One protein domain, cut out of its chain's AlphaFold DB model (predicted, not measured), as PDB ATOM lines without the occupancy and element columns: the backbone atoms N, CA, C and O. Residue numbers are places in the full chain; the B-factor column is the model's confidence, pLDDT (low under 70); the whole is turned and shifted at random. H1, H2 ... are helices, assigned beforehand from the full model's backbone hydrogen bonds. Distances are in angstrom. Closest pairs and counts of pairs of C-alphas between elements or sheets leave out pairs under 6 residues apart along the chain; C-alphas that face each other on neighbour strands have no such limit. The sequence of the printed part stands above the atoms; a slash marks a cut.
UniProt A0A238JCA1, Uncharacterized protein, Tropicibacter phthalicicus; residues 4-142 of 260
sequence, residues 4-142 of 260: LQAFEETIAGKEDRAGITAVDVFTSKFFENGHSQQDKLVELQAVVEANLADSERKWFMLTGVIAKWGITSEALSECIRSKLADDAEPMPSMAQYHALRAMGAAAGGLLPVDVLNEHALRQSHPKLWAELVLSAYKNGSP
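AT A GLANCE: This is residues 4 to 142 of the 260 residues of an uncharacterized protein of Tropicibacter phthalicicus (UniProt A0A238JCA1). Four helices, H2, H4, H6 and H8, stand in a row along the longest axis, each running the same way as its neighbour, and a second layer of H3 and H5, side by side and running against them, packs on H4 and H6. H1 tilts at the H2 end of this slab, and the short H7 lies slanted at the H8 end, by the first residues of H6. The printed part has 139 residues with eight named helices, H1 to H8 in chain order, and no named strand: the class is all helix. It is compact, with a radius of gyration of the C-alphas of 14.9 A and spans of 39 by 29 by 29 A.

HOW THE PARTS SIT: H1, residues 4 to 11, and H2, residues 22 to 32, form a helical hairpin at a steep tilt of 39 degrees, with the C-alphas of Ala 6 and Ala 22 closest, 4.9 A apart. H3, residues 37 to 49, touches H1 with residues 43 to 47 alone; the closest C-alphas, of Leu 4 and Val 47, are 5.3 A apart. H4, residues 55 to 69, touches H2 at a shallow tilt of 17 degrees, the same way, closest at the C-alphas of Thr 27 and Val 65, 6.9 A. The hairpin of H3 and H4 only just touches, with 3 pairs of C-alphas within 8 A, the closest those of Leu 44 and Leu 62, 7.7 A. H5, residues 74 to 84, touches H3 at 6 degrees, a shallow tilt, the closest C-alphas being those of Val 48 and Ile 80, 6.5 A. H6, residues 93 to 106, forms a hairpin with H5, closest at the C-alphas of Ser 77 and Met 103, 4.9 A. H4 and H6 touch with 26 pairs within 8 A, the closest C-alphas those of Glu 56 and Ala 95, 4.0 A. H3 to H6 make an up and down bundle, each running against the one before. H7, residues 119 to 124, touches residues 93 to 97 of H6 alone, closest at the C-alphas of Ser 93 and Leu 121, 5.5 A. H8, residues 126 to 139, touches H6 at a shallow tilt of 4 degrees, closest at the C-alphas of Tyr 97 and Leu 128, 7.3 A. Every O i to N i+4 pair is within hydrogen-bond range in H1 to H7; in H8 it is 9 of 10.

IN THESE COORDINATES: H1 begins at C-alpha 4, (240.560, 138.480, 221.380). H4 is 21.1 A long, H8 20.5 A and H6 19.8 A. H8 ends at C-alpha 139, (230.157, 162.921, 232.464).

THE WHOLE: The C-alphas farthest apart, of Arg 17 and Pro 142, are 44.7 A apart. The printed part has no cut. The link from H6 to H7, residues 107 to 118, is long. The mean pLDDT of the printed part is 72.5, and residues 13 to 19 and 107 to 142 are among those under 70.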
ATOM      1  N   LEU A   4     240.955 139.625 220.556       93.38
ATOM      2  CA  LEU A   4     240.560 138.480 221.380       93.38
ATOM      3  C   LEU A   4     241.754 137.577 221.724       93.38
ATOM      4  O   LEU A   4     241.953 137.255 222.893       93.38
ATOM      5  N   GLN A   5     242.602 137.258 220.743       91.12
ATOM      6  CA  GLN A   5     243.820 136.471 220.983       91.12
ATOM      7  C   GLN A   5     244.778 137.184 221.948       91.12
ATOM      8  O   GLN A   5     245.364 136.555 222.825       91.12
ATOM      9  N   ALA A   6     244.905 138.509 221.840       89.44
ATOM     10  CA  ALA A   6     245.723 139.293 222.762       89.44
ATOM     11  C   ALA A   6     245.171 139.272 224.204       89.44
ATOM     12  O   ALA A   6     245.944 139.242 225.168       89.44
ATOM     13  N   PHE A   7     243.843 139.254 224.367       91.19
ATOM     14  CA  PHE A   7     243.186 139.092 225.668       91.19
ATOM     15  C   PHE A   7     243.442 137.704 226.261       91.19
ATOM     16  O   PHE A   7     243.815 137.609 227.429       91.19
ATOM     17  N   GLU A   8     243.289 136.645 225.465       91.00
ATOM     18  CA  GLU A   8     243.559 135.263 225.881       91.00
ATOM     19  C   GLU A   8     245.008 135.086 226.350       91.00
ATOM     20  O   GLU A   8     245.253 134.533 227.422       91.00
ATOM     21  N   GLU A   9     245.978 135.618 225.599       88.25
ATOM     22  CA  GLU A   9     247.394 135.559 225.970       88.25
ATOM     23  C   GLU A   9     247.698 136.314 227.268       88.25
ATOM     24  O   GLU A   9     248.450 135.822 228.112       88.25
ATOM     25  N   THR A  10     247.086 137.485 227.447       84.81
ATOM     26  CA  THR A  10     247.283 138.307 228.645       84.81
ATOM     27  C   THR A  10     246.665 137.657 229.881       84.81
ATOM     28  O   THR A  10     247.284 137.637 230.944       84.81
ATOM     29  N   ILE A  11     245.467 137.080 229.754       84.12
ATOM     30  CA  ILE A  11     244.794 136.360 230.846       84.12
ATOM     31  C   ILE A  11     245.547 135.075 231.207       84.12
ATOM     32  O   ILE A  11     245.632 134.729 232.381       84.12
ATOM     33  N   ALA A  12     246.177 134.414 230.236       80.69
ATOM     34  CA  ALA A  12     247.056 133.271 230.478       80.69
ATOM     35  C   ALA A  12     248.387 133.638 231.177       80.69
ATOM     36  O   ALA A  12     249.234 132.765 231.369       80.69
ATOM     37  N   GLY A  13     248.594 134.907 231.553       69.56
ATOM     38  CA  GLY A  13     249.761 135.358 232.316       69.56
ATOM     39  C   GLY A  13     251.017 135.592 231.476       69.56
ATOM     40  O   GLY A  13     252.118 135.626 232.023       69.56
ATOM     41  N   LYS A  14     250.886 135.755 230.152       61.41
ATOM     42  CA  LYS A  14     252.007 136.127 229.275       61.41
ATOM     43  C   LYS A  14     252.220 137.644 229.297       61.41
ATOM     44  O   LYS A  14     251.937 138.337 228.324       61.41
ATOM     45  N   GLU A  15     252.691 138.161 230.424       67.00
ATOM     46  CA  GLU A  15     253.201 139.532 230.521       67.00
ATOM     47  C   GLU A  15     254.698 139.555 230.199       67.00
ATOM     48  O   GLU A  15     255.427 138.605 230.504       67.00
ATOM     49  N   ASP A  16     255.174 140.630 229.570       54.38
ATOM     50  CA  ASP A  16     256.611 140.821 229.404       54.38
ATOM     51  C   ASP A  16     257.284 141.264 230.721       54.38
ATOM     52  O   ASP A  16     256.641 141.564 231.727       54.38
ATOM     53  N   ARG A  17     258.622 141.324 230.731       49.62
ATOM     54  CA  ARG A  17     259.400 141.718 231.925       49.62
ATOM     55  C   ARG A  17     259.142 143.161 232.393       49.62
ATOM     56  O   ARG A  17     259.614 143.519 233.469       49.62
ATOM     57  N   ALA A  18     258.457 143.978 231.596       54.34
ATOM     58  CA  ALA A  18     258.113 145.364 231.891       54.34
ATOM     59  C   ALA A  18     256.636 145.537 232.304       54.34
ATOM     60  O   ALA A  18     256.213 146.668 232.546       54.34
ATOM     61  N   GLY A  19     255.863 144.449 232.409       64.69
ATOM     62  CA  GLY A  19     254.430 144.496 232.716       64.69
ATOM     63  C   GLY A  19     253.568 144.960 231.537       64.69
ATOM     64  O   GLY A  19     252.423 145.357 231.738       64.69
ATOM     65  N   ILE A  20     254.109 144.944 230.314       71.81
ATOM     66  CA  ILE A  20     253.366 145.250 229.090       71.81
ATOM     67  C   ILE A  20     252.640 143.982 228.647       71.81
ATOM     68  O   ILE A  20     253.229 142.903 228.516       71.81
ATOM     69  N   THR A  21     251.341 144.120 228.404       83.00
ATOM     70  CA  THR A  21     250.483 143.004 228.006       83.00
ATOM     71  C   THR A  21     250.419 142.843 226.486       83.00
ATOM     72  O   THR A  21     250.670 143.783 225.723       83.00
ATOM     73  N   ALA A  22     250.009 141.662 226.010       84.12
ATOM     74  CA  ALA A  22     249.736 141.456 224.586       84.12
ATOM     75  C   ALA A  22     248.629 142.405 224.080       84.12
ATOM     76  O   ALA A  22     248.685 142.872 222.938       84.12
ATOM     77  N   VAL A  23     247.666 142.761 224.945       85.62
ATOM     78  CA  VAL A  23     246.626 143.767 224.662       85.62
ATOM     79  C   VAL A  23     247.237 145.151 224.436       85.62
ATOM     80  O   VAL A  23     246.860 145.839 223.487       85.62
ATOM     81  N   ASP A  24     248.216 145.568 225.238       81.69
ATOM     82  CA  ASP A  24     248.876 146.870 225.070       81.69
ATOM     83  C   ASP A  24     249.619 146.962 223.737       81.69
ATOM     84  O   ASP A  24     249.486 147.953 223.012       81.69
ATOM     85  N   VAL A  25     250.351 145.901 223.386       82.94
ATOM     86  CA  VAL A  25     251.083 145.809 222.117       82.94
ATOM     87  C   VAL A  25     250.118 145.829 220.936       82.94
ATOM     88  O   VAL A  25     250.332 146.579 219.980       82.94
ATOM     89  N   PHE A  26     249.047 145.032 220.998       87.62
ATOM     90  CA  PHE A  26     248.037 144.995 219.947       87.62
ATOM     91  C   PHE A  26     247.375 146.361 219.777       87.62
ATOM     92  O   PHE A  26     247.368 146.909 218.679       87.62
ATOM     93  N   THR A  27     246.870 146.945 220.864       85.81
ATOM     94  CA  THR A  27     246.114 148.202 220.810       85.81
ATOM     95  C   THR A  27     246.937 149.380 220.311       85.81
ATOM     96  O   THR A  27     246.376 150.241 219.634       85.81
ATOM     97  N   SER A  28     248.240 149.426 220.613       82.81
ATOM     98  CA  SER A  28     249.156 150.446 220.084       82.81
ATOM     99  C   SER A  28     249.404 150.260 218.585       82.81
ATOM    100  O   SER A  28     249.175 151.191 217.819       82.81
ATOM    101  N   LYS A  29     249.750 149.044 218.135       84.88
ATOM    102  CA  LYS A  29     249.963 148.754 216.703       84.88
ATOM    103  C   LYS A  29     248.702 148.989 215.869       84.88
ATOM    104  O   LYS A  29     248.754 149.561 214.786       84.88
ATOM    105  N   PHE A  30     247.551 148.573 216.394       84.50
ATOM    106  CA  PHE A  30     246.256 148.750 215.739       84.50
ATOM    107  C   PHE A  30     245.840 150.228 215.669       84.50
ATOM    108  O   PHE A  30     245.115 150.642 214.767       84.50
ATOM    109  N   PHE A  31     246.304 151.054 216.609       76.06
ATOM    110  CA  PHE A  31     246.099 152.497 216.554       76.06
ATOM    111  C   PHE A  31     246.996 153.158 215.495       76.06
ATOM    112  O   PHE A  31     246.503 153.948 214.694       76.06
ATOM    113  N   GLU A  32     248.281 152.798 215.453       78.19
ATOM    114  CA  GLU A  32     249.276 153.345 214.514       78.19
ATOM    115  C   GLU A  32     248.955 153.040 213.045       78.19
ATOM    116  O   GLU A  32     249.168 153.882 212.176       78.19
ATOM    117  N   ASN A  33     248.369 151.873 212.768       81.94
ATOM    118  CA  ASN A  33     248.024 151.447 211.409       81.94
ATOM    119  C   ASN A  33     246.771 152.127 210.826       81.94
ATOM    120  O   ASN A  33     246.378 151.816 209.702       81.94
ATOM    121  N   GLY A  34     246.117 153.034 211.563       72.81
ATOM    122  CA  GLY A  34     244.997 153.820 211.037       72.81
ATOM    123  C   GLY A  34     243.746 153.002 210.695       72.81
ATOM    124  O   GLY A  34     242.977 153.411 209.826       72.81
ATOM    125  N   HIS A  35     243.532 151.862 211.364       83.88
ATOM    126  CA  HIS A  35     242.349 151.019 211.162       83.88
ATOM    127  C   HIS A  35     241.043 151.802 211.337       83.88
ATOM    128  O   HIS A  35     240.945 152.710 212.176       83.88
ATOM    129  N   SER A  36     240.029 151.418 210.558       85.81
ATOM    130  CA  SER A  36     238.743 152.107 210.558       85.81
ATOM    131  C   SER A  36     238.035 151.964 211.909       85.81
ATOM    132  O   SER A  36     238.304 151.056 212.702       85.81
ATOM    133  N   GLN A  37     237.095 152.870 212.194       83.38
ATOM    134  CA  GLN A  37     236.261 152.769 213.395       83.38
ATOM    135  C   GLN A  37     235.448 151.465 213.406       83.38
ATOM    136  O   GLN A  37     235.260 150.878 214.468       83.38
ATOM    137  N   GLN A  38     235.026 150.991 212.230       87.25
ATOM    138  CA  GLN A  38     234.295 149.736 212.086       87.25
ATOM    139  C   GLN A  38     235.157 148.532 212.481       87.25
ATOM    140  O   GLN A  38     234.690 147.687 213.239       87.25
ATOM    141  N   ASP A  39     236.422 148.485 212.055       88.38
ATOM    142  CA  ASP A  39     237.334 147.386 212.410       88.38
ATOM    143  C   ASP A  39     237.545 147.309 213.930       88.38
ATOM    144  O   ASP A  39     237.487 146.238 214.527       88.38
ATOM    145  N   LYS A  40     237.714 148.468 214.582       89.00
ATOM    146  CA  LYS A  40     237.845 148.557 216.046       89.00
ATOM    147  C   LYS A  40     236.588 148.067 216.767       89.00
ATOM    148  O   LYS A  40     236.700 147.429 217.810       89.00
ATOM    149  N   LEU A  41     235.401 148.367 216.234       89.88
ATOM    150  CA  LEU A  41     234.134 147.902 216.802       89.88
ATOM    151  C   LEU A  41     233.971 146.387 216.682       89.88
ATOM    152  O   LEU A  41     233.560 145.767 217.658       89.88
ATOM    153  N   VAL A  42     234.337 145.804 215.538       91.81
ATOM    154  CA  VAL A  42     234.305 144.347 215.327       91.81
ATOM    155  C   VAL A  42     235.218 143.637 216.329       91.81
ATOM    156  O   VAL A  42     234.794 142.689 216.986       91.81
ATOM    157  N   GLU A  43     236.443 144.135 216.514       93.81
ATOM    158  CA  GLU A  43     237.386 143.588 217.498       93.81
ATOM    159  C   GLU A  43     236.851 143.691 218.939       93.81
ATOM    160  O   GLU A  43     236.944 142.739 219.714       93.81
ATOM    161  N   LEU A  44     236.248 144.827 219.307       92.75
ATOM    162  CA  LEU A  44     235.663 145.025 220.638       92.75
ATOM    163  C   LEU A  44     234.445 144.125 220.882       92.75
ATOM    164  O   LEU A  44     234.327 143.560 221.967       92.75
ATOM    165  N   GLN A  45     233.562 143.965 219.892       93.12
ATOM    166  CA  GLN A  45     232.395 143.082 219.986       93.12
ATOM    167  C   GLN A  45     232.811 141.624 220.190       93.12
ATOM    168  O   GLN A  45     232.295 140.972 221.097       93.12
ATOM    169  N   ALA A  46     233.814 141.148 219.445       93.31
ATOM    170  CA  ALA A  46     234.344 139.795 219.616       93.31
ATOM    171  C   ALA A  46     234.848 139.542 221.050       93.31
ATOM    172  O   ALA A  46     234.610 138.478 221.621       93.31
ATOM    173  N   VAL A  47     235.503 140.533 221.671       93.81
ATOM    174  CA  VAL A  47     235.930 140.432 223.076       93.81
ATOM    175  C   VAL A  47     234.740 140.456 224.032       93.81
ATOM    176  O   VAL A  47     234.713 139.669 224.977       93.81
ATOM    177  N   VAL A  48     233.751 141.332 223.822       92.88
ATOM    178  CA  VAL A  48     232.544 141.399 224.668       92.88
ATOM    179  C   VAL A  48     231.823 140.051 224.694       92.88
ATOM    180  O   VAL A  48     231.479 139.571 225.776       92.88
ATOM    181  N   GLU A  49     231.669 139.411 223.537       91.75
ATOM    182  CA  GLU A  49     230.937 138.152 223.382       91.75
ATOM    183  C   GLU A  49     231.659 136.928 223.961       91.75
ATOM    184  O   GLU A  49     230.988 136.000 224.415       91.75
ATOM    185  N   ALA A  50     232.994 136.936 224.000       90.69
ATOM    186  CA  ALA A  50     233.800 135.794 224.427       90.69
ATOM    187  C   ALA A  50     233.723 135.504 225.938       90.69
ATOM    188  O   ALA A  50     233.928 136.392 226.769       90.69
ATOM    189  N   ASN A  51     233.540 134.237 226.313       87.19
ATOM    190  CA  ASN A  51     233.586 133.790 227.709       87.19
ATOM    191  C   ASN A  51     235.028 133.425 228.108       87.19
ATOM    192  O   ASN A  51     235.468 132.290 227.945       87.19
ATOM    193  N   LEU A  52     235.780 134.415 228.605       87.19
ATOM    194  CA  LEU A  52     237.166 134.247 229.064       87.19
ATOM    195  C   LEU A  52     237.221 133.855 230.549       87.19
ATOM    196  O   LEU A  52     236.413 134.329 231.343       87.19
ATOM    197  N   ALA A  53     238.208 133.030 230.921       84.38
ATOM    198  CA  ALA A  53     238.323 132.437 232.260       84.38
ATOM    199  C   ALA A  53     238.478 133.462 233.403       84.38
ATOM    200  O   ALA A  53     237.985 133.226 234.502       84.38
ATOM    201  N   ASP A  54     239.130 134.601 233.147       84.38
ATOM    202  CA  ASP A  54     239.241 135.718 234.093       84.38
ATOM    203  C   ASP A  54     238.355 136.883 233.633       84.38
ATOM    204  O   ASP A  54     238.769 137.777 232.882       84.38
ATOM    205  N   SER A  55     237.094 136.846 234.066       83.88
ATOM    206  CA  SER A  55     236.097 137.847 233.688       83.88
ATOM    207  C   SER A  55     236.441 139.245 234.206       83.88
ATOM    208  O   SER A  55     236.194 140.229 233.513       83.88
ATOM    209  N   GLU A  56     237.011 139.360 235.409       81.00
ATOM    210  CA  GLU A  56     237.347 140.663 235.993       81.00
ATOM    211  C   GLU A  56     238.415 141.354 235.153       81.00
ATOM    212  O   GLU A  56     238.226 142.484 234.685       81.00
ATOM    213  N   ARG A  57     239.506 140.633 234.889       82.25
ATOM    214  CA  ARG A  57     240.625 141.145 234.115       82.25
ATOM    215  C   ARG A  57     240.230 141.441 232.672       82.25
ATOM    216  O   ARG A  57     240.644 142.471 232.138       82.25
ATOM    217  N   LYS A  58     239.371 140.612 232.061       90.50
ATOM    218  CA  LYS A  58     238.744 140.900 230.757       90.50
ATOM    219  C   LYS A  58     238.086 142.283 230.768       90.50
ATOM    220  O   LYS A  58     238.432 143.141 229.958       90.50
ATOM    221  N   TRP A  59     237.138 142.524 231.670       86.94
ATOM    222  CA  TRP A  59     236.370 143.772 231.668       86.94
ATOM    223  C   TRP A  59     237.217 144.997 232.031       86.94
ATOM    224  O   TRP A  59     237.019 146.082 231.470       86.94
ATOM    225  N   PHE A  60     238.194 144.826 232.924       83.50
ATOM    226  CA  PHE A  60     239.166 145.863 233.254       83.50
ATOM    227  C   PHE A  60     239.955 146.304 232.015       83.50
ATOM    228  O   PHE A  60     239.963 147.491 231.673       83.50
ATOM    229  N   MET A  61     240.554 145.350 231.293       84.25
ATOM    230  CA  MET A  61     241.321 145.635 230.078       84.25
ATOM    231  C   MET A  61     240.440 146.257 228.995       84.25
ATOM    232  O   MET A  61     240.835 147.250 228.387       84.25
ATOM    233  N   LEU A  62     239.223 145.736 228.793       90.06
ATOM    234  CA  LEU A  62     238.285 146.251 227.794       90.06
ATOM    235  C   LEU A  62     237.960 147.735 228.016       90.06
ATOM    236  O   LEU A  62     237.956 148.510 227.060       90.06
ATOM    237  N   THR A  63     237.767 148.150 229.271       83.56
ATOM    238  CA  THR A  63     237.580 149.569 229.624       83.56
ATOM    239  C   THR A  63     238.765 150.418 229.149       83.56
ATOM    240  O   THR A  63     238.573 151.489 228.568       83.56
ATOM    241  N   GLY A  64     239.990 149.931 229.370       81.12
ATOM    242  CA  GLY A  64     241.221 150.584 228.927       81.12
ATOM    243  C   GLY A  64     241.327 150.685 227.404       81.12
ATOM    244  O   GLY A  64     241.661 151.752 226.890       81.12
ATOM    245  N   VAL A  65     240.979 149.617 226.678       86.56
ATOM    246  CA  VAL A  65     241.001 149.603 225.205       86.56
ATOM    247  C   VAL A  65     240.010 150.610 224.621       86.56
ATOM    248  O   VAL A  65     240.394 151.419 223.776       86.56
ATOM    249  N   ILE A  66     238.759 150.611 225.099       86.25
ATOM    250  CA  ILE A  66     237.717 151.539 224.629       86.25
ATOM    251  C   ILE A  66     238.151 152.990 224.863       86.25
ATOM    252  O   ILE A  66     238.057 153.817 223.953       86.25
ATOM    253  N   ALA A  67     238.681 153.292 226.053       81.50
ATOM    254  CA  ALA A  67     239.159 154.628 226.394       81.50
ATOM    255  C   ALA A  67     240.360 155.057 225.533       81.50
ATOM    256  O   ALA A  67     240.383 156.178 225.030       81.50
ATOM    257  N   LYS A  68     241.336 154.162 225.323       82.00
ATOM    258  CA  LYS A  68     242.541 154.422 224.517       82.00
ATOM    259  C   LYS A  68     242.210 154.669 223.047       82.00
ATOM    260  O   LYS A  68     242.805 155.543 222.423       82.00
ATOM    261  N   TRP A  69     241.268 153.916 222.488       85.12
ATOM    262  CA  TRP A  69     240.828 154.105 221.107       85.12
ATOM    263  C   TRP A  69     239.784 155.213 220.940       85.12
ATOM    264  O   TRP A  69     239.482 155.567 219.801       85.12
ATOM    265  N   GLY A  70     239.250 155.760 222.038       78.81
ATOM    266  CA  GLY A  70     238.226 156.806 222.014       78.81
ATOM    267  C   GLY A  70     236.937 156.360 221.322       78.81
ATOM    268  O   GLY A  70     236.291 157.167 220.659       78.81
ATOM    269  N   ILE A  71     236.595 155.070 221.413       80.75
ATOM    270  CA  ILE A  71     235.438 154.501 220.717       80.75
ATOM    271  C   ILE A  71     234.164 154.854 221.480       80.75
ATOM    272  O   ILE A  71     233.974 154.415 222.611       80.75
ATOM    273  N   THR A  72     233.266 155.583 220.822       82.50
ATOM    274  CA  THR A  72     231.881 155.761 221.264       82.50
ATOM    275  C   THR A  72     230.935 155.097 220.263       82.50
ATOM    276  O   THR A  72     231.011 155.337 219.058       82.50
ATOM    277  N   SER A  73     230.088 154.186 220.744       82.44
ATOM    278  CA  SER A  73     229.145 153.408 219.940       82.44
ATOM    279  C   SER A  73     227.993 152.894 220.799       82.44
ATOM    280  O   SER A  73     228.195 152.130 221.746       82.44
ATOM    281  N   GLU A  74     226.773 153.278 220.422       80.12
ATOM    282  CA  GLU A  74     225.536 152.797 221.044       80.12
ATOM    283  C   GLU A  74     225.384 151.280 220.883       80.12
ATOM    284  O   GLU A  74     225.085 150.588 221.850       80.12
ATOM    285  N   ALA A  75     225.709 150.738 219.704       83.50
ATOM    286  CA  ALA A  75     225.653 149.301 219.445       83.50
ATOM    287  C   ALA A  75     226.611 148.500 220.346       83.50
ATOM    288  O   ALA A  75     226.263 147.420 220.821       83.50
ATOM    289  N   LEU A  76     227.812 149.029 220.613       86.31
ATOM    290  CA  LEU A  76     228.753 148.399 221.543       86.31
ATOM    291  C   LEU A  76     228.251 148.495 222.990       86.31
ATOM    292  O   LEU A  76     228.340 147.521 223.733       86.31
ATOM    293  N   SER A  77     227.699 149.647 223.380       83.62
ATOM    294  CA  SER A  77     227.090 149.830 224.700       83.62
ATOM    295  C   SER A  77     225.941 148.843 224.935       83.62
ATOM    296  O   SER A  77     225.885 148.222 225.993       83.62
ATOM    297  N   GLU A  78     225.057 148.655 223.953       82.69
ATOM    298  CA  GLU A  78     223.921 147.731 224.061       82.69
ATOM    299  C   GLU A  78     224.366 146.261 224.100       82.69
ATOM    300  O   GLU A  78     223.796 145.446 224.826       82.69
ATOM    301  N   CYS A  79     225.440 145.920 223.380       85.88
ATOM    302  CA  CYS A  79     226.060 144.597 223.449       85.88
ATOM    303  C   CYS A  79     226.574 144.292 224.870       85.88
ATOM    304  O   CYS A  79     226.282 143.234 225.432       85.88
ATOM    305  N   ILE A  80     227.271 145.247 225.499       88.06
ATOM    306  CA  ILE A  80     227.754 145.107 226.884       88.06
ATOM    307  C   ILE A  80     226.579 145.035 227.866       88.06
ATOM    308  O   ILE A  80     226.577 144.202 228.771       88.06
ATOM    309  N   ARG A  81     225.562 145.875 227.670       81.31
ATOM    310  CA  ARG A  81     224.331 145.869 228.464       81.31
ATOM    311  C   ARG A  81     223.614 144.522 228.408       81.31
ATOM    312  O   ARG A  81     223.212 144.023 229.451       81.31
ATOM    313  N   SER A  82     223.506 143.916 227.227       83.94
ATOM    314  CA  SER A  82     222.897 142.589 227.067       83.94
ATOM    315  C   SER A  82     223.657 141.521 227.854       83.94
ATOM    316  O   SER A  82     223.033 140.693 228.504       83.94
ATOM    317  N   LYS A  83     224.997 141.581 227.882       85.94
ATOM    318  CA  LYS A  83     225.819 140.691 228.721       85.94
ATOM    319  C   LYS A  83     225.644 140.942 230.220       85.94
ATOM    320  O   LYS A  83     225.714 140.007 231.001       85.94
ATOM    321  N   LEU A  84     225.436 142.192 230.629       77.00
ATOM    322  CA  LEU A  84     225.187 142.559 232.028       77.00
ATOM    323  C   LEU A  84     223.796 142.146 232.529       77.00
ATOM    324  O   LEU A  84     223.623 141.973 233.733       77.00
ATOM    325  N   ALA A  85     222.820 142.038 231.627       74.62
ATOM    326  CA  ALA A  85     221.447 141.632 231.920       74.62
ATOM    327  C   ALA A  85     221.220 140.114 231.795       74.62
ATOM    328  O   ALA A  85     220.093 139.654 231.967       74.62
ATOM    329  N   ASP A  86     222.260 139.342 231.468       76.62
ATOM    330  CA  ASP A  86     222.173 137.889 231.354       76.62
ATOM    331  C   ASP A  86     222.164 137.239 232.747       76.62
ATOM    332  O   ASP A  86     223.202 136.988 233.360       76.62
ATOM    333  N   ASP A  87     220.959 136.983 233.256       65.56
ATOM    334  CA  ASP A  87     220.745 136.366 234.568       65.56
ATOM    335  C   ASP A  87     221.202 134.892 234.630       65.56
ATOM    336  O   ASP A  87     221.295 134.329 235.724       65.56
ATOM    337  N   ALA A  88     221.485 134.243 233.488       72.25
ATOM    338  CA  ALA A  88     221.929 132.848 233.453       72.25
ATOM    339  C   ALA A  88     223.393 132.680 233.901       72.25
ATOM    340  O   ALA A  88     223.741 131.656 234.493       72.25
ATOM    341  N   GLU A  89     224.236 133.688 233.666       68.69
ATOM    342  CA  GLU A  89     225.651 133.714 234.059       68.69
ATOM    343  C   GLU A  89     225.973 135.015 234.819       68.69
ATOM    344  O   GLU A  89     226.629 135.916 234.283       68.69
ATOM    345  N   PRO A  90     225.532 135.151 236.088       68.38
ATOM    346  CA  PRO A  90     225.738 136.379 236.844       68.38
ATOM    347  C   PRO A  90     227.231 136.644 237.061       68.38
ATOM    348  O   PRO A  90     227.965 135.825 237.623       68.38
ATOM    349  N   MET A  91     227.687 137.824 236.636       74.94
ATOM    350  CA  MET A  91     229.091 138.207 236.756       74.94
ATOM    351  C   MET A  91     229.498 138.443 238.219       74.94
ATOM    352  O   MET A  91     228.728 139.017 238.996       74.94
ATOM    353  N   PRO A  92     230.749 138.115 238.596       76.69
ATOM    354  CA  PRO A  92     231.326 138.571 239.855       76.69
ATOM    355  C   PRO A  92     231.243 140.098 239.983       76.69
ATOM    356  O   PRO A  92     231.393 140.819 238.997       76.69
ATOM    357  N   SER A  93     231.075 140.623 241.198       67.12
ATOM    358  CA  SER A  93     230.831 142.060 241.407       67.12
ATOM    359  C   SER A  93     231.939 142.968 240.845       67.12
ATOM    360  O   SER A  93     231.643 144.020 240.284       67.12
ATOM    361  N   MET A  94     233.208 142.556 240.919       67.38
ATOM    362  CA  MET A  94     234.327 143.295 240.313       67.38
ATOM    363  C   MET A  94     234.257 143.321 238.779       67.38
ATOM    364  O   MET A  94     234.424 144.370 238.154       67.38
ATOM    365  N   ALA A  95     233.942 142.181 238.164       76.44
ATOM    366  CA  ALA A  95     233.719 142.072 236.726       76.44
ATOM    367  C   ALA A  95     232.526 142.934 236.285       76.44
ATOM    368  O   ALA A  95     232.637 143.680 235.315       76.44
ATOM    369  N   GLN A  96     231.431 142.915 237.054       72.94
ATOM    370  CA  GLN A  96     230.253 143.754 236.833       72.94
ATOM    371  C   GLN A  96     230.598 145.252 236.902       72.94
ATOM    372  O   GLN A  96     230.176 146.023 236.041       72.94
ATOM    373  N   TYR A  97     231.417 145.673 237.875       74.75
ATOM    374  CA  TYR A  97     231.908 147.053 237.977       74.75
ATOM    375  C   TYR A  97     232.665 147.479 236.713       74.75
ATOM    376  O   TYR A  97     232.368 148.520 236.123       74.75
ATOM    377  N   HIS A  98     233.626 146.671 236.265       79.81
ATOM    378  CA  HIS A  98     234.419 146.997 235.082       79.81
ATOM    379  C   HIS A  98     233.606 146.917 233.785       79.81
ATOM    380  O   HIS A  98     233.811 147.735 232.892       79.81
ATOM    381  N   ALA A  99     232.637 146.010 233.693       81.75
ATOM    382  CA  ALA A  99     231.707 145.942 232.573       81.75
ATOM    383  C   ALA A  99     230.839 147.207 232.485       81.75
ATOM    384  O   ALA A  99     230.713 147.794 231.409       81.75
ATOM    385  N   LEU A 100     230.330 147.706 233.618       76.25
ATOM    386  CA  LEU A 100     229.620 148.988 233.685       76.25
ATOM    387  C   LEU A 100     230.523 150.155 233.254       76.25
ATOM    388  O   LEU A 100     230.090 151.025 232.503       76.25
ATOM    389  N   ARG A 101     231.801 150.169 233.658       76.56
ATOM    390  CA  ARG A 101     232.774 151.181 233.198       76.56
ATOM    391  C   ARG A 101     233.023 151.106 231.691       76.56
ATOM    392  O   ARG A 101     233.070 152.153 231.047       76.56
ATOM    393  N   ALA A 102     233.163 149.905 231.138       82.88
ATOM    394  CA  ALA A 102     233.339 149.681 229.708       82.88
ATOM    395  C   ALA A 102     232.108 150.145 228.914       82.88
ATOM    396  O   ALA A 102     232.256 150.850 227.918       82.88
ATOM    397  N   MET A 103     230.900 149.833 229.399       82.19
ATOM    398  CA  MET A 103     229.645 150.320 228.825       82.19
ATOM    399  C   MET A 103     229.584 151.850 228.838       82.19
ATOM    400  O   MET A 103     229.292 152.464 227.819       82.19
ATOM    401  N   GLY A 104     229.934 152.478 229.964       71.25
ATOM    402  CA  GLY A 104     229.972 153.935 230.082       71.25
ATOM    403  C   GLY A 104     230.981 154.571 229.136       71.25
ATOM    404  O   GLY A 104     230.675 155.583 228.515       71.25
ATOM    405  N   ALA A 105     232.160 153.968 228.973       76.94
ATOM    406  CA  ALA A 105     233.144 154.421 227.997       76.94
ATOM    407  C   ALA A 105     232.600 154.314 226.558       76.94
ATOM    408  O   ALA A 105     232.688 155.285 225.809       76.94
ATOM    409  N   ALA A 106     231.958 153.194 226.211       81.25
ATOM    410  CA  ALA A 106     231.345 152.978 224.901       81.25
ATOM    411  C   ALA A 106     230.163 153.927 224.632       81.25
ATOM    412  O   ALA A 106     229.988 154.391 223.510       81.25
ATOM    413  N   ALA A 107     229.382 154.283 225.651       69.50
ATOM    414  CA  ALA A 107     228.262 155.215 225.543       69.50
ATOM    415  C   ALA A 107     228.680 156.702 225.543       69.50
ATOM    416  O   ALA A 107     227.829 157.588 225.472       69.50
ATOM    417  N   GLY A 108     229.980 157.011 225.648       62.50
ATOM    418  CA  GLY A 108     230.466 158.395 225.720       62.50
ATOM    419  C   GLY A 108     230.288 159.056 227.093       62.50
ATOM    420  O   GLY A 108     230.253 160.279 227.191       62.50
ATOM    421  N   GLY A 109     230.196 158.257 228.157       52.03
ATOM    422  CA  GLY A 109     230.176 158.695 229.556       52.03
ATOM    423  C   GLY A 109     228.808 158.648 230.237       52.03
ATOM    424  O   GLY A 109     228.734 158.929 231.432       52.03
ATOM    425  N   LEU A 110     227.748 158.276 229.516       50.16
ATOM    426  CA  LEU A 110     226.382 158.178 230.031       50.16
ATOM    427  C   LEU A 110     225.961 156.711 230.160       50.16
ATOM    428  O   LEU A 110     225.874 156.004 229.163       50.16
ATOM    429  N   LEU A 111     225.679 156.257 231.381       50.75
ATOM    430  CA  LEU A 111     225.106 154.929 231.622       50.75
ATOM    431  C   LEU A 111     223.566 155.010 231.576       50.75
ATOM    432  O   LEU A 111     223.009 155.960 232.134       50.75
ATOM    433  N   PRO A 112     222.860 154.047 230.958       44.91
ATOM    434  CA  PRO A 112     221.402 153.992 231.014       44.91
ATOM    435  C   PRO A 112     220.901 153.643 232.431       44.91
ATOM    436  O   PRO A 112     221.541 152.889 233.163       44.91
ATOM    437  N   VAL A 113     219.742 154.197 232.808       42.41
ATOM    438  CA  VAL A 113     219.147 154.135 234.166       42.41
ATOM    439  C   VAL A 113     218.772 152.710 234.590       42.41
ATOM    440  O   VAL A 113     218.743 152.388 235.773       42.41
ATOM    441  N   ASP A 114     218.474 151.858 233.621       42.94
ATOM    442  CA  ASP A 114     217.985 150.491 233.784       42.94
ATOM    443  C   ASP A 114     219.097 149.436 233.861       42.94
ATOM    444  O   ASP A 114     218.832 148.304 234.251       42.94
ATOM    445  N   VAL A 115     220.355 149.802 233.590       43.84
ATOM    446  CA  VAL A 115     221.514 148.899 233.770       43.84
ATOM    447  C   VAL A 115     221.975 148.856 235.229       43.84
ATOM    448  O   VAL A 115     222.910 148.147 235.606       43.84
ATOM    449  N   LEU A 116     221.278 149.591 236.091       48.69
ATOM    450  CA  LEU A 116     221.499 149.608 237.518       48.69
ATOM    451  C   LEU A 116     220.894 148.368 238.189       48.69
ATOM    452  O   LEU A 116     220.103 148.472 239.125       48.69
ATOM    453  N   ASN A 117     221.346 147.175 237.792       47.06
ATOM    454  CA  ASN A 117     221.264 145.976 238.633       47.06
ATOM    455  C   ASN A 117     222.301 146.106 239.783       47.06
ATOM    456  O   ASN A 117     223.178 145.274 240.008       47.06
ATOM    457  N   GLU A 118     222.241 147.252 240.472       46.78
ATOM    458  CA  GLU A 118     223.209 147.818 241.418       46.78
ATOM    459  C   GLU A 118     223.194 147.128 242.772       46.78
ATOM    460  O   GLU A 118     224.081 147.356 243.592       46.78
ATOM    461  N   HIS A 119     222.169 146.323 243.047       46.97
ATOM    462  CA  HIS A 119     221.891 145.869 244.400       46.97
ATOM    463  C   HIS A 119     223.004 144.959 244.942       46.97
ATOM    464  O   HIS A 119     223.391 145.101 246.104       46.97
ATOM    465  N   ALA A 120     223.570 144.098 244.089       49.22
ATOM    466  CA  ALA A 120     224.664 143.197 244.445       49.22
ATOM    467  C   ALA A 120     225.984 143.950 244.682       49.22
ATOM    468  O   ALA A 120     226.646 143.728 245.698       49.22
ATOM    469  N   LEU A 121     226.350 144.890 243.801       47.72
ATOM    470  CA  LEU A 121     227.567 145.701 243.940       47.72
ATOM    471  C   LEU A 121     227.472 146.670 245.129       47.72
ATOM    472  O   LEU A 121     228.423 146.822 245.889       47.72
ATOM    473  N   ARG A 122     226.298 147.275 245.336       50.69
ATOM    474  CA  ARG A 122     226.008 148.158 246.472       50.69
ATOM    475  C   ARG A 122     226.102 147.428 247.812       50.69
ATOM    476  O   ARG A 122     226.550 148.028 248.785       50.69
ATOM    477  N   GLN A 123     225.675 146.167 247.876       45.47
ATOM    478  CA  GLN A 123     225.744 145.360 249.097       45.47
ATOM    479  C   GLN A 123     227.141 144.785 249.352       45.47
ATOM    480  O   GLN A 123     227.612 144.829 250.485       45.47
ATOM    481  N   SER A 124     227.806 144.262 248.320       40.31
ATOM    482  CA  SER A 124     229.093 143.566 248.464       40.31
ATOM    483  C   SER A 124     230.307 144.505 248.438       40.31
ATOM    484  O   SER A 124     231.262 144.283 249.177       40.31
ATOM    485  N   HIS A 125     230.275 145.575 247.632       42.38
ATOM    486  CA  HIS A 125     231.410 146.475 247.384       42.38
ATOM    487  C   HIS A 125     230.970 147.958 247.270       42.38
ATOM    488  O   HIS A 125     231.136 148.599 246.225       42.38
ATOM    489  N   PRO A 126     230.447 148.565 248.357       44.22
ATOM    490  CA  PRO A 126     229.802 149.888 248.340       44.22
ATOM    491  C   PRO A 126     230.712 151.052 247.916       44.22
ATOM    492  O   PRO A 126     230.227 152.055 247.398       44.22
ATOM    493  N   LYS A 127     232.030 150.935 248.123       42.06
ATOM    494  CA  LYS A 127     233.006 151.953 247.696       42.06
ATOM    495  C   LYS A 127     233.155 151.998 246.175       42.06
ATOM    496  O   LYS A 127     233.113 153.076 245.599       42.06
ATOM    497  N   LEU A 128     233.250 150.835 245.532       45.91
ATOM    498  CA  LEU A 128     233.344 150.721 244.074       45.91
ATOM    499  C   LEU A 128     232.044 151.169 243.404       45.91
ATOM    500  O   LEU A 128     232.062 151.879 242.403       45.91
ATOM    501  N   TRP A 129     230.901 150.839 244.005       49.12
ATOM    502  CA  TRP A 129     229.617 151.390 243.580       49.12
ATOM    503  C   TRP A 129     229.595 152.930 243.652       49.12
ATOM    504  O   TRP A 129     229.207 153.584 242.687       49.12
ATOM    505  N   ALA A 130     230.078 153.533 244.744       48.97
ATOM    506  CA  ALA A 130     230.165 154.990 244.853       48.97
ATOM    507  C   ALA A 130     231.110 155.601 243.798       48.97
ATOM    508  O   ALA A 130     230.778 156.622 243.201       48.97
ATOM    509  N   GLU A 131     232.248 154.966 243.507       48.53
ATOM    510  CA  GLU A 131     233.173 155.396 242.447       48.53
ATOM    511  C   GLU A 131     232.532 155.364 241.050       48.53
ATOM    512  O   GLU A 131     232.741 156.284 240.253       48.53
ATOM    513  N   LEU A 132     231.709 154.351 240.757       51.59
ATOM    514  CA  LEU A 132     230.895 154.312 239.538       51.59
ATOM    515  C   LEU A 132     229.941 155.498 239.472       51.59
ATOM    516  O   LEU A 132     229.963 156.234 238.483       51.59
ATOM    517  N   VAL A 133     229.167 155.720 240.536       50.03
ATOM    518  CA  VAL A 133     228.196 156.819 240.642       50.03
ATOM    519  C   VAL A 133     228.875 158.177 240.444       50.03
ATOM    520  O   VAL A 133     228.391 159.019 239.690       50.03
ATOM    521  N   LEU A 134     230.037 158.385 241.059       48.84
ATOM    522  CA  LEU A 134     230.824 159.614 240.939       48.84
ATOM    523  C   LEU A 134     231.453 159.785 239.549       48.84
ATOM    524  O   LEU A 134     231.586 160.905 239.050       48.84
ATOM    525  N   SER A 135     231.830 158.690 238.889       48.44
ATOM    526  CA  SER A 135     232.339 158.738 237.515       48.44
ATOM    527  C   SER A 135     231.244 159.045 236.493       48.44
ATOM    528  O   SER A 135     231.481 159.834 235.579       48.44
ATOM    529  N   ALA A 136     230.033 158.516 236.702       45.28
ATOM    530  CA  ALA A 136     228.843 158.874 235.937       45.28
ATOM    531  C   ALA A 136     228.465 160.352 236.168       45.28
ATOM    532  O   ALA A 136     228.191 161.081 235.217       45.28
ATOM    533  N   TYR A 137     228.580 160.839 237.409       45.09
ATOM    534  CA  TYR A 137     228.353 162.243 237.782       45.09
ATOM    535  C   TYR A 137     229.254 163.237 237.033       45.09
ATOM    536  O   TYR A 137     228.819 164.341 236.705       45.09
ATOM    537  N   LYS A 138     230.503 162.861 236.730       41.50
ATOM    538  CA  LYS A 138     231.449 163.727 236.010       41.50
ATOM    539  C   LYS A 138     231.076 163.925 234.531       41.50
ATOM    540  O   LYS A 138     231.423 164.965 233.978       41.50
ATOM    541  N   ASN A 139     230.375 162.965 233.916       40.62
ATOM    542  CA  ASN A 139     230.157 162.921 232.464       40.62
ATOM    543  C   ASN A 139     228.684 162.902 232.008       40.62
ATOM    544  O   ASN A 139     228.439 163.047 230.813       40.62
ATOM    545  N   GLY A 140     227.697 162.865 232.910       38.94
ATOM    546  CA  GLY A 140     226.386 163.430 232.595       38.94
ATOM    547  C   GLY A 140     225.198 163.006 233.461       38.94
ATOM    548  O   GLY A 140     225.140 161.923 234.028       38.94
ATOM    549  N   SER A 141     224.208 163.907 233.467       42.56
ATOM    550  CA  SER A 141     222.860 163.814 234.056       42.56
ATOM    551  C   SER A 141     222.701 164.191 235.556       42.56
ATOM    552  O   SER A 141     222.721 163.333 236.436       42.56
ATOM    553  N   PRO A 142     222.477 165.490 235.871       43.59
ATOM    554  CA  PRO A 142     222.330 166.033 237.238       43.59
ATOM    555  C   PRO A 142     221.056 165.643 238.029       43.59
ATOM    556  O   PRO A 142     221.025 165.755 239.257       43.59
TER     557      PRO A 142